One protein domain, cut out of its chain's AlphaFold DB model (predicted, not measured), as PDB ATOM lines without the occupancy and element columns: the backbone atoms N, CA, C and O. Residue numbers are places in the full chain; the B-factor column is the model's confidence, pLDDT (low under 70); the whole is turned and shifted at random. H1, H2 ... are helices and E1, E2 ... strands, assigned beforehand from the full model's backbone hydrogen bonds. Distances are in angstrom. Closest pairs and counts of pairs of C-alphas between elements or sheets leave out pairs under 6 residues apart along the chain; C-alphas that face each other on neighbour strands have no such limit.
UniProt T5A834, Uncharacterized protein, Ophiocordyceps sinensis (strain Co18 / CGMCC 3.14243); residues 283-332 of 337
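Overview. This is residues 283 to 332 of the 337 residues of an uncharacterized protein of Ophiocordyceps sinensis (strain Co18 / CGMCC 3.14243) (UniProt T5A834). A strongly twisted sheet of five short strands, running back and forth from E1 to E5, makes the body, with a one-turn helix near each edge: H2 over E1, and H1 grazing the sheet at its E4 and E5 end. Between these two helices, residues 321 to 327 run back from one edge of the sheet towards the other. The sheet's order is E1, E2, E3, E4, E5, antiparallel throughout, which is a meander, each strand the antiparallel neighbour of the one before. The printed part has 50 residues, with five named strands followed by two named helices, H1 and H2; the class is mixed, helices and strands. The whole is compact, with a radius of gyration of the C-alphas of 9.6 A, and rounded, spanning 25 by 20 by 19 A.

Along the chain. E1 is residues 283 to 286, 8.5 A long, and begins at C-alpha 283 at (33.605, 37.933, 32.076). E2 is residues 292 to 295, 9.9 A; E3 is residues 300 to 302, 6.8 A, with C-alpha 300 at (38.507, 42.251, 39.066). E4 is residues 307 to 310, 9.5 A, and E5 is residues 313 to 315, 6.4 A. H1 is residues 317 to 320, 5.4 A, and H2 is residues 328 to 331, 5.2 A, ending at C-alpha 331 at (28.380, 40.080, 35.020).

Arrangement. E3 is an inner strand, its centre 2.4 A from the mean of the C-alphas. E3 and E2 form an antiparallel hairpin at 139 degrees, with N 292 and O 301 2.8 A apart, within hydrogen-bond range. E3 and E4 form another at 145 degrees, with N 309 and O 300 at 2.8 A. The edge strand E1 forms a hairpin with E2, at 145 degrees, with N 284 and O 293 at 2.8 A. The other edge strand, E5, forms one with E4, at 137 degrees, with N 315 and O 308 at 2.8 A. From edge to edge the strands' lines turn by 149 degrees, and E1 and E5 are apart. H2 is on the sheet at a height of 6.9 A, and only just over E1, with 3 of its 4 C-alphas falling on that strand; the closest C-alphas of H2 and E1 are those of Cys 331 and Gly 285, 5.2 A apart. H1 only grazes the sheet, with residues 317 to 320; the closest C-alphas of H1 and E4 are those of Pro 317 and Asn 307, 6.1 A apart. H1 and H2 are apart. Both helices are too short for a pair of O i and N i+4; the one O i to N i+3 pair is within range in H2 but not in H1.

Size, cuts and confidence. The two C-alphas farthest apart are those of Arg 288 and Gly 321, 25.5 A. The printed part has no cut and no long link; the link from H1 to H2 is short, with 7 residues, and the others are tight. The mean pLDDT of the printed part is 88.2, that of H1 is 78, and no printed residue is under 70.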
ATOM      1  N   ALA A 283      34.253  38.103  30.786       91.06
ATOM      2  CA  ALA A 283      33.605  37.933  32.076       91.06
ATOM      3  C   ALA A 283      33.418  36.451  32.430       91.06
ATOM      4  O   ALA A 283      32.904  35.657  31.636       91.06
ATOM      5  N   ARG A 284      33.765  36.088  33.667       91.81
ATOM      6  CA  ARG A 284      33.507  34.758  34.237       91.81
ATOM      7  C   ARG A 284      32.297  34.744  35.171       91.81
ATOM      8  O   ARG A 284      31.592  33.741  35.238       91.81
ATOM      9  N   GLY A 285      32.059  35.839  35.886       90.69
ATOM     10  CA  GLY A 285      30.998  35.972  36.889       90.69
ATOM     11  C   GLY A 285      31.382  36.983  37.966       90.69
ATOM     12  O   GLY A 285      32.364  37.697  37.805       90.69
ATOM     13  N   PHE A 286      30.639  37.033  39.068       93.12
ATOM     14  CA  PHE A 286      30.910  37.962  40.169       93.12
ATOM     15  C   PHE A 286      31.737  37.338  41.297       93.12
ATOM     16  O   PHE A 286      31.632  36.139  41.572       93.12
ATOM     17  N   ASP A 287      32.520  38.164  41.984       93.56
ATOM     18  CA  ASP A 287      33.082  37.844  43.292       93.56
ATOM     19  C   ASP A 287      32.081  38.134  44.432       93.56
ATOM     20  O   ASP A 287      30.896  38.400  44.212       93.56
ATOM     21  N   ARG A 288      32.550  38.051  45.684       90.88
ATOM     22  CA  ARG A 288      31.714  38.297  46.873       90.88
ATOM     23  C   ARG A 288      31.336  39.767  47.057       90.88
ATOM     24  O   ARG A 288      30.351  40.044  47.735       90.88
ATOM     25  N   GLU A 289      32.107  40.681  46.482       91.75
ATOM     26  CA  GLU A 289      31.904  42.128  46.563       91.75
ATOM     27  C   GLU A 289      31.057  42.643  45.387       91.75
ATOM     28  O   GLU A 289      30.643  43.802  45.359       91.75
ATOM     29  N   GLY A 290      30.708  41.760  44.446       91.69
ATOM     30  CA  GLY A 290      29.938  42.096  43.255       91.69
ATOM     31  C   GLY A 290      30.792  42.692  42.137       91.69
ATOM     32  O   GLY A 290      30.235  43.326  41.239       91.69
ATOM     33  N   LEU A 291      32.109  42.481  42.167       93.75
ATOM     34  CA  LEU A 291      33.033  42.800  41.084       93.75
ATOM     35  C   LEU A 291      33.063  41.655  40.071       93.75
ATOM     36  O   LEU A 291      32.997  40.480  40.429       93.75
ATOM     37  N   CYS A 292      33.150  41.990  38.789       93.94
ATOM     38  CA  CYS A 292      33.248  41.006  37.723       93.94
ATOM     39  C   CYS A 292      34.654  40.404  37.696       93.94
ATOM     40  O   CYS A 292      35.638  41.121  37.549       93.94
ATOM     41  N   ILE A 293      34.751  39.086  37.818       93.75
ATOM     42  CA  ILE A 293      35.997  38.342  37.673       93.75
ATOM     43  C   ILE A 293      36.227  38.079  36.191       93.75
ATOM     44  O   ILE A 293      35.336  37.578  35.497       93.75
ATOM     45  N   LEU A 294      37.433  38.375  35.729       91.12
ATOM     46  CA  LEU A 294      37.833  38.245  34.340       91.12
ATOM     47  C   LEU A 294      38.796  37.081  34.132       91.12
ATOM     48  O   LEU A 294      39.733  36.899  34.904       91.12
ATOM     49  N   ASP A 295      38.605  36.332  33.053       85.38
ATOM     50  CA  ASP A 295      39.586  35.368  32.554       85.38
ATOM     51  C   ASP A 295      40.332  35.972  31.347       85.38
ATOM     52  O   ASP A 295      39.753  36.781  30.618       85.38
ATOM     53  N   PRO A 296      41.598  35.587  31.096       79.88
ATOM     54  CA  PRO A 296      42.403  34.616  31.852       79.88
ATOM     55  C   PRO A 296      43.157  35.206  33.057       79.88
ATOM     56  O   PRO A 296      43.881  34.496  33.745       79.88
ATOM     57  N   THR A 297      43.031  36.507  33.302       78.88
ATOM     58  CA  THR A 297      43.925  37.248  34.201       78.88
ATOM     59  C   THR A 297      43.541  37.181  35.677       78.88
ATOM     60  O   THR A 297      44.318  37.606  36.531       78.88
ATOM     61  N   ALA A 298      42.342  36.678  35.981       84.38
ATOM     62  CA  ALA A 298      41.695  36.764  37.288       84.38
ATOM     63  C   ALA A 298      41.558  38.206  37.816       84.38
ATOM     64  O   ALA A 298      41.362  38.406  39.016       84.38
ATOM     65  N   TRP A 299      41.651  39.212  36.939       89.62
ATOM     66  CA  TRP A 299      41.448  40.603  37.325       89.62
ATOM     67  C   TRP A 299      39.998  40.849  37.724       89.62
ATOM     68  O   TRP A 299      39.070  40.223  37.207       89.62
ATOM     69  N   LEU A 300      39.817  41.789  38.645       94.56
ATOM     70  CA  LEU A 300      38.507  42.251  39.066       94.56
ATOM     71  C   LEU A 300      38.139  43.500  38.270       94.56
ATOM     72  O   LEU A 300      38.980  44.362  38.017       94.56
ATOM     73  N   TYR A 301      36.879  43.588  37.869       94.62
ATOM     74  CA  TYR A 301      36.357  44.664  37.043       94.62
ATOM     75  C   TYR A 301      35.020  45.146  37.585       94.62
ATOM     76  O   TYR A 301      34.053  44.387  37.691       94.62
ATOM     77  N   ASN A 302      34.951  46.420  37.942       94.88
ATOM     78  CA  ASN A 302      33.711  47.038  38.359       94.88
ATOM     79  C   ASN A 302      32.911  47.437  37.114       94.88
ATOM     80  O   ASN A 302      33.222  48.410  36.435       94.88
ATOM     81  N   VAL A 303      31.842  46.690  36.831       90.75
ATOM     82  CA  VAL A 303      30.969  46.927  35.666       90.75
ATOM     83  C   VAL A 303      30.261  48.286  35.740       90.75
ATOM     84  O   VAL A 303      29.878  48.827  34.712       90.75
ATOM     85  N   THR A 304      30.080  48.846  36.942       90.88
ATOM     86  CA  THR A 304      29.376  50.124  37.131       90.88
ATOM     87  C   THR A 304      30.278  51.318  36.841       90.88
ATOM     88  O   THR A 304      29.835  52.264  36.199       90.88
ATOM     89  N   SER A 305      31.528  51.286  37.310       93.06
ATOM     90  CA  SER A 305      32.508  52.346  37.041       93.06
ATOM     91  C   SER A 305      33.341  52.101  35.782       93.06
ATOM     92  O   SER A 305      34.111  52.969  35.390       93.06
ATOM     93  N   GLU A 306      33.180  50.941  35.142       93.31
ATOM     94  CA  GLU A 306      33.965  50.478  33.993       93.31
ATOM     95  C   GLU A 306      35.485  50.386  34.249       93.31
ATOM     96  O   GLU A 306      36.284  50.413  33.304       93.31
ATOM     97  N   ASN A 307      35.881  50.210  35.514       94.06
ATOM     98  CA  ASN A 307      37.271  50.227  35.965       94.06
ATOM     99  C   ASN A 307      37.774  48.856  36.419       94.06
ATOM    100  O   ASN A 307      37.026  48.028  36.939       94.06
ATOM    101  N   TYR A 308      39.081  48.641  36.281       91.69
ATOM    102  CA  TYR A 308      39.771  47.511  36.895       91.69
ATOM    103  C   TYR A 308      40.004  47.774  38.378       91.69
ATOM    104  O   TYR A 308      40.337  48.891  38.758       91.69
ATOM    105  N   VAL A 309      39.888  46.746  39.214       93.50
ATOM    106  CA  VAL A 309      40.221  46.816  40.641       93.50
ATOM    107  C   VAL A 309      41.518  46.052  40.870       93.50
ATOM    108  O   VAL A 309      41.551  44.825  40.779       93.50
ATOM    109  N   ILE A 310      42.598  46.782  41.148       86.88
ATOM    110  CA  ILE A 310      43.935  46.226  41.392       86.88
ATOM    111  C   ILE A 310      44.364  46.647  42.792       86.88
ATOM    112  O   ILE A 310      44.377  47.837  43.102       86.88
ATOM    113  N   ASP A 311      44.674  45.670  43.646       89.38
ATOM    114  CA  ASP A 311      45.018  45.887  45.059       89.38
ATOM    115  C   ASP A 311      43.967  46.721  45.822       89.38
ATOM    116  O   ASP A 311      44.291  47.540  46.681       89.38
ATOM    117  N   GLY A 312      42.686  46.534  45.478       90.94
ATOM    118  CA  GLY A 312      41.556  47.258  46.075       90.94
ATOM    119  C   GLY A 312      41.371  48.695  45.572       90.94
ATOM    120  O   GLY A 312      40.522  49.411  46.098       90.94
ATOM    121  N   ILE A 313      42.140  49.130  44.570       93.56
ATOM    122  CA  ILE A 313      42.058  50.473  43.988       93.56
ATOM    123  C   ILE A 313      41.476  50.372  42.580       93.56
ATOM    124  O   ILE A 313      41.987  49.623  41.744       93.56
ATOM    125  N   GLU A 314      40.427  51.151  42.311       94.25
ATOM    126  CA  GLU A 314      39.889  51.291  40.960       94.25
ATOM    127  C   GLU A 314      40.838  52.097  40.077       94.25
ATOM    128  O   GLU A 314      41.296  53.175  40.460       94.25
ATOM    129  N   ARG A 315      41.118  51.570  38.888       90.88
ATOM    130  CA  ARG A 315      41.933  52.212  37.862       90.88
ATOM    131  C   ARG A 315      41.264  52.079  36.512       90.88
ATOM    132  O   ARG A 315      40.706  51.026  36.182       90.88
ATOM    133  N   GLU A 316      41.346  53.138  35.721       86.62
ATOM    134  CA  GLU A 316      40.804  53.104  34.368       86.62
ATOM    135  C   GLU A 316      41.591  52.085  33.520       86.62
ATOM    136  O   GLU A 316      42.811  51.972  33.676       86.62
ATOM    137  N   PRO A 317      40.940  51.355  32.591       80.69
ATOM    138  CA  PRO A 317      41.603  50.412  31.681       80.69
ATOM    139  C   PRO A 317      42.856  50.973  30.997       80.69
ATOM    140  O   PRO A 317      43.856  50.273  30.841       80.69
ATOM    141  N   VAL A 318      42.820  52.258  30.647       76.06
ATOM    142  CA  VAL A 318      43.926  52.966  30.003       76.06
ATOM    143  C   VAL A 318      45.129  53.122  30.936       76.06
ATOM    144  O   VAL A 318      46.259  52.875  30.521       76.06
ATOM    145  N   GLU A 319      44.907  53.465  32.207       77.31
ATOM    146  CA  GLU A 319      45.983  53.654  33.193       77.31
ATOM    147  C   GLU A 319      46.757  52.362  33.467       77.31
ATOM    148  O   GLU A 319      47.956  52.392  33.747       77.31
ATOM    149  N   VAL A 320      46.069  51.222  33.395       79.50
ATOM    150  CA  VAL A 320      46.660  49.893  33.608       79.50
ATOM    151  C   VAL A 320      47.162  49.256  32.312       79.50
ATOM    152  O   VAL A 320      47.867  48.251  32.358       79.50
ATOM    153  N   GLY A 321      46.844  49.852  31.157       74.75
ATOM    154  CA  GLY A 321      47.203  49.334  29.840       74.75
ATOM    155  C   GLY A 321      46.477  48.037  29.476       74.75
ATOM    156  O   GLY A 321      47.017  47.247  28.706       74.75
ATOM    157  N   PHE A 322      45.287  47.794  30.034       80.12
ATOM    158  CA  PHE A 322      44.499  46.584  29.789       80.12
ATOM    159  C   PHE A 322      43.306  46.892  28.876       80.12
ATOM    160  O   PHE A 322      42.632  47.909  29.064       80.12
ATOM    161  N   PRO A 323      42.985  46.027  27.895       82.88
ATOM    162  CA  PRO A 323      41.808  46.225  27.053       82.88
ATOM    163  C   PRO A 323      40.526  46.116  27.885       82.88
ATOM    164  O   PRO A 323      40.497  45.409  28.892       82.88
ATOM    165  N   LYS A 324      39.438  46.783  27.479       85.44
ATOM    166  CA  LYS A 324      38.138  46.585  28.141       85.44
ATOM    167  C   LYS A 324      37.670  45.131  27.975       85.44
ATOM    168  O   LYS A 324      37.875  44.562  26.898       85.44
ATOM    169  N   PRO A 325      37.022  44.533  28.989       85.75
ATOM    170  CA  PRO A 325      36.511  43.179  28.860       85.75
ATOM    171  C   PRO A 325      35.387  43.091  27.831       85.75
ATOM    172  O   PRO A 325      34.574  44.009  27.700       85.75
ATOM    173  N   VAL A 326      35.312  41.963  27.134       84.81
ATOM    174  CA  VAL A 326      34.190  41.629  26.249       84.81
ATOM    175  C   VAL A 326      33.211  40.692  26.946       84.81
ATOM    176  O   VAL A 326      33.550  40.030  27.926       84.81
ATOM    177  N   ASP A 327      31.983  40.636  26.425       84.31
ATOM    178  CA  ASP A 327      30.929  39.734  26.904       84.31
ATOM    179  C   ASP A 327      30.657  39.862  28.417       84.31
ATOM    180  O   ASP A 327      30.699  38.900  29.181       84.31
ATOM    181  N   LEU A 328      30.343  41.080  28.869       86.75
ATOM    182  CA  LEU A 328      29.969  41.352  30.264       86.75
ATOM    183  C   LEU A 328      28.599  40.769  30.658       86.75
ATOM    184  O   LEU A 328      28.143  41.002  31.776       86.75
ATOM    185  N   ALA A 329      27.932  39.999  29.788       87.75
ATOM    186  CA  ALA A 329      26.607  39.433  30.047       87.75
ATOM    187  C   ALA A 329      26.587  38.551  31.308       87.75
ATOM    188  O   ALA A 329      25.637  38.586  32.086       87.75
ATOM    189  N   LYS A 330      27.681  37.827  31.569       86.38
ATOM    190  CA  LYS A 330      27.852  36.999  32.780       86.38
ATOM    191  C   LYS A 330      28.054  37.809  34.066       86.38
ATOM    192  O   LYS A 330      28.012  37.243  35.154       86.38
ATOM    193  N   CYS A 331      28.254  39.116  33.934       87.44
ATOM    194  CA  CYS A 331      28.380  40.080  35.020       87.44
ATOM    195  C   CYS A 331      27.283  41.155  34.954       87.44
ATOM    196  O   CYS A 331      27.472  42.277  35.419       87.44
ATOM    197  N   GLN A 332      26.120  40.833  34.387       82.00
ATOM    198  CA  GLN A 332      24.927  41.657  34.548       82.00
ATOM    199  C   GLN A 332      24.172  41.166  35.782       82.00
ATOM    200  O   GLN A 332      23.778  40.000  35.859       82.00
TER     201      GLN A 332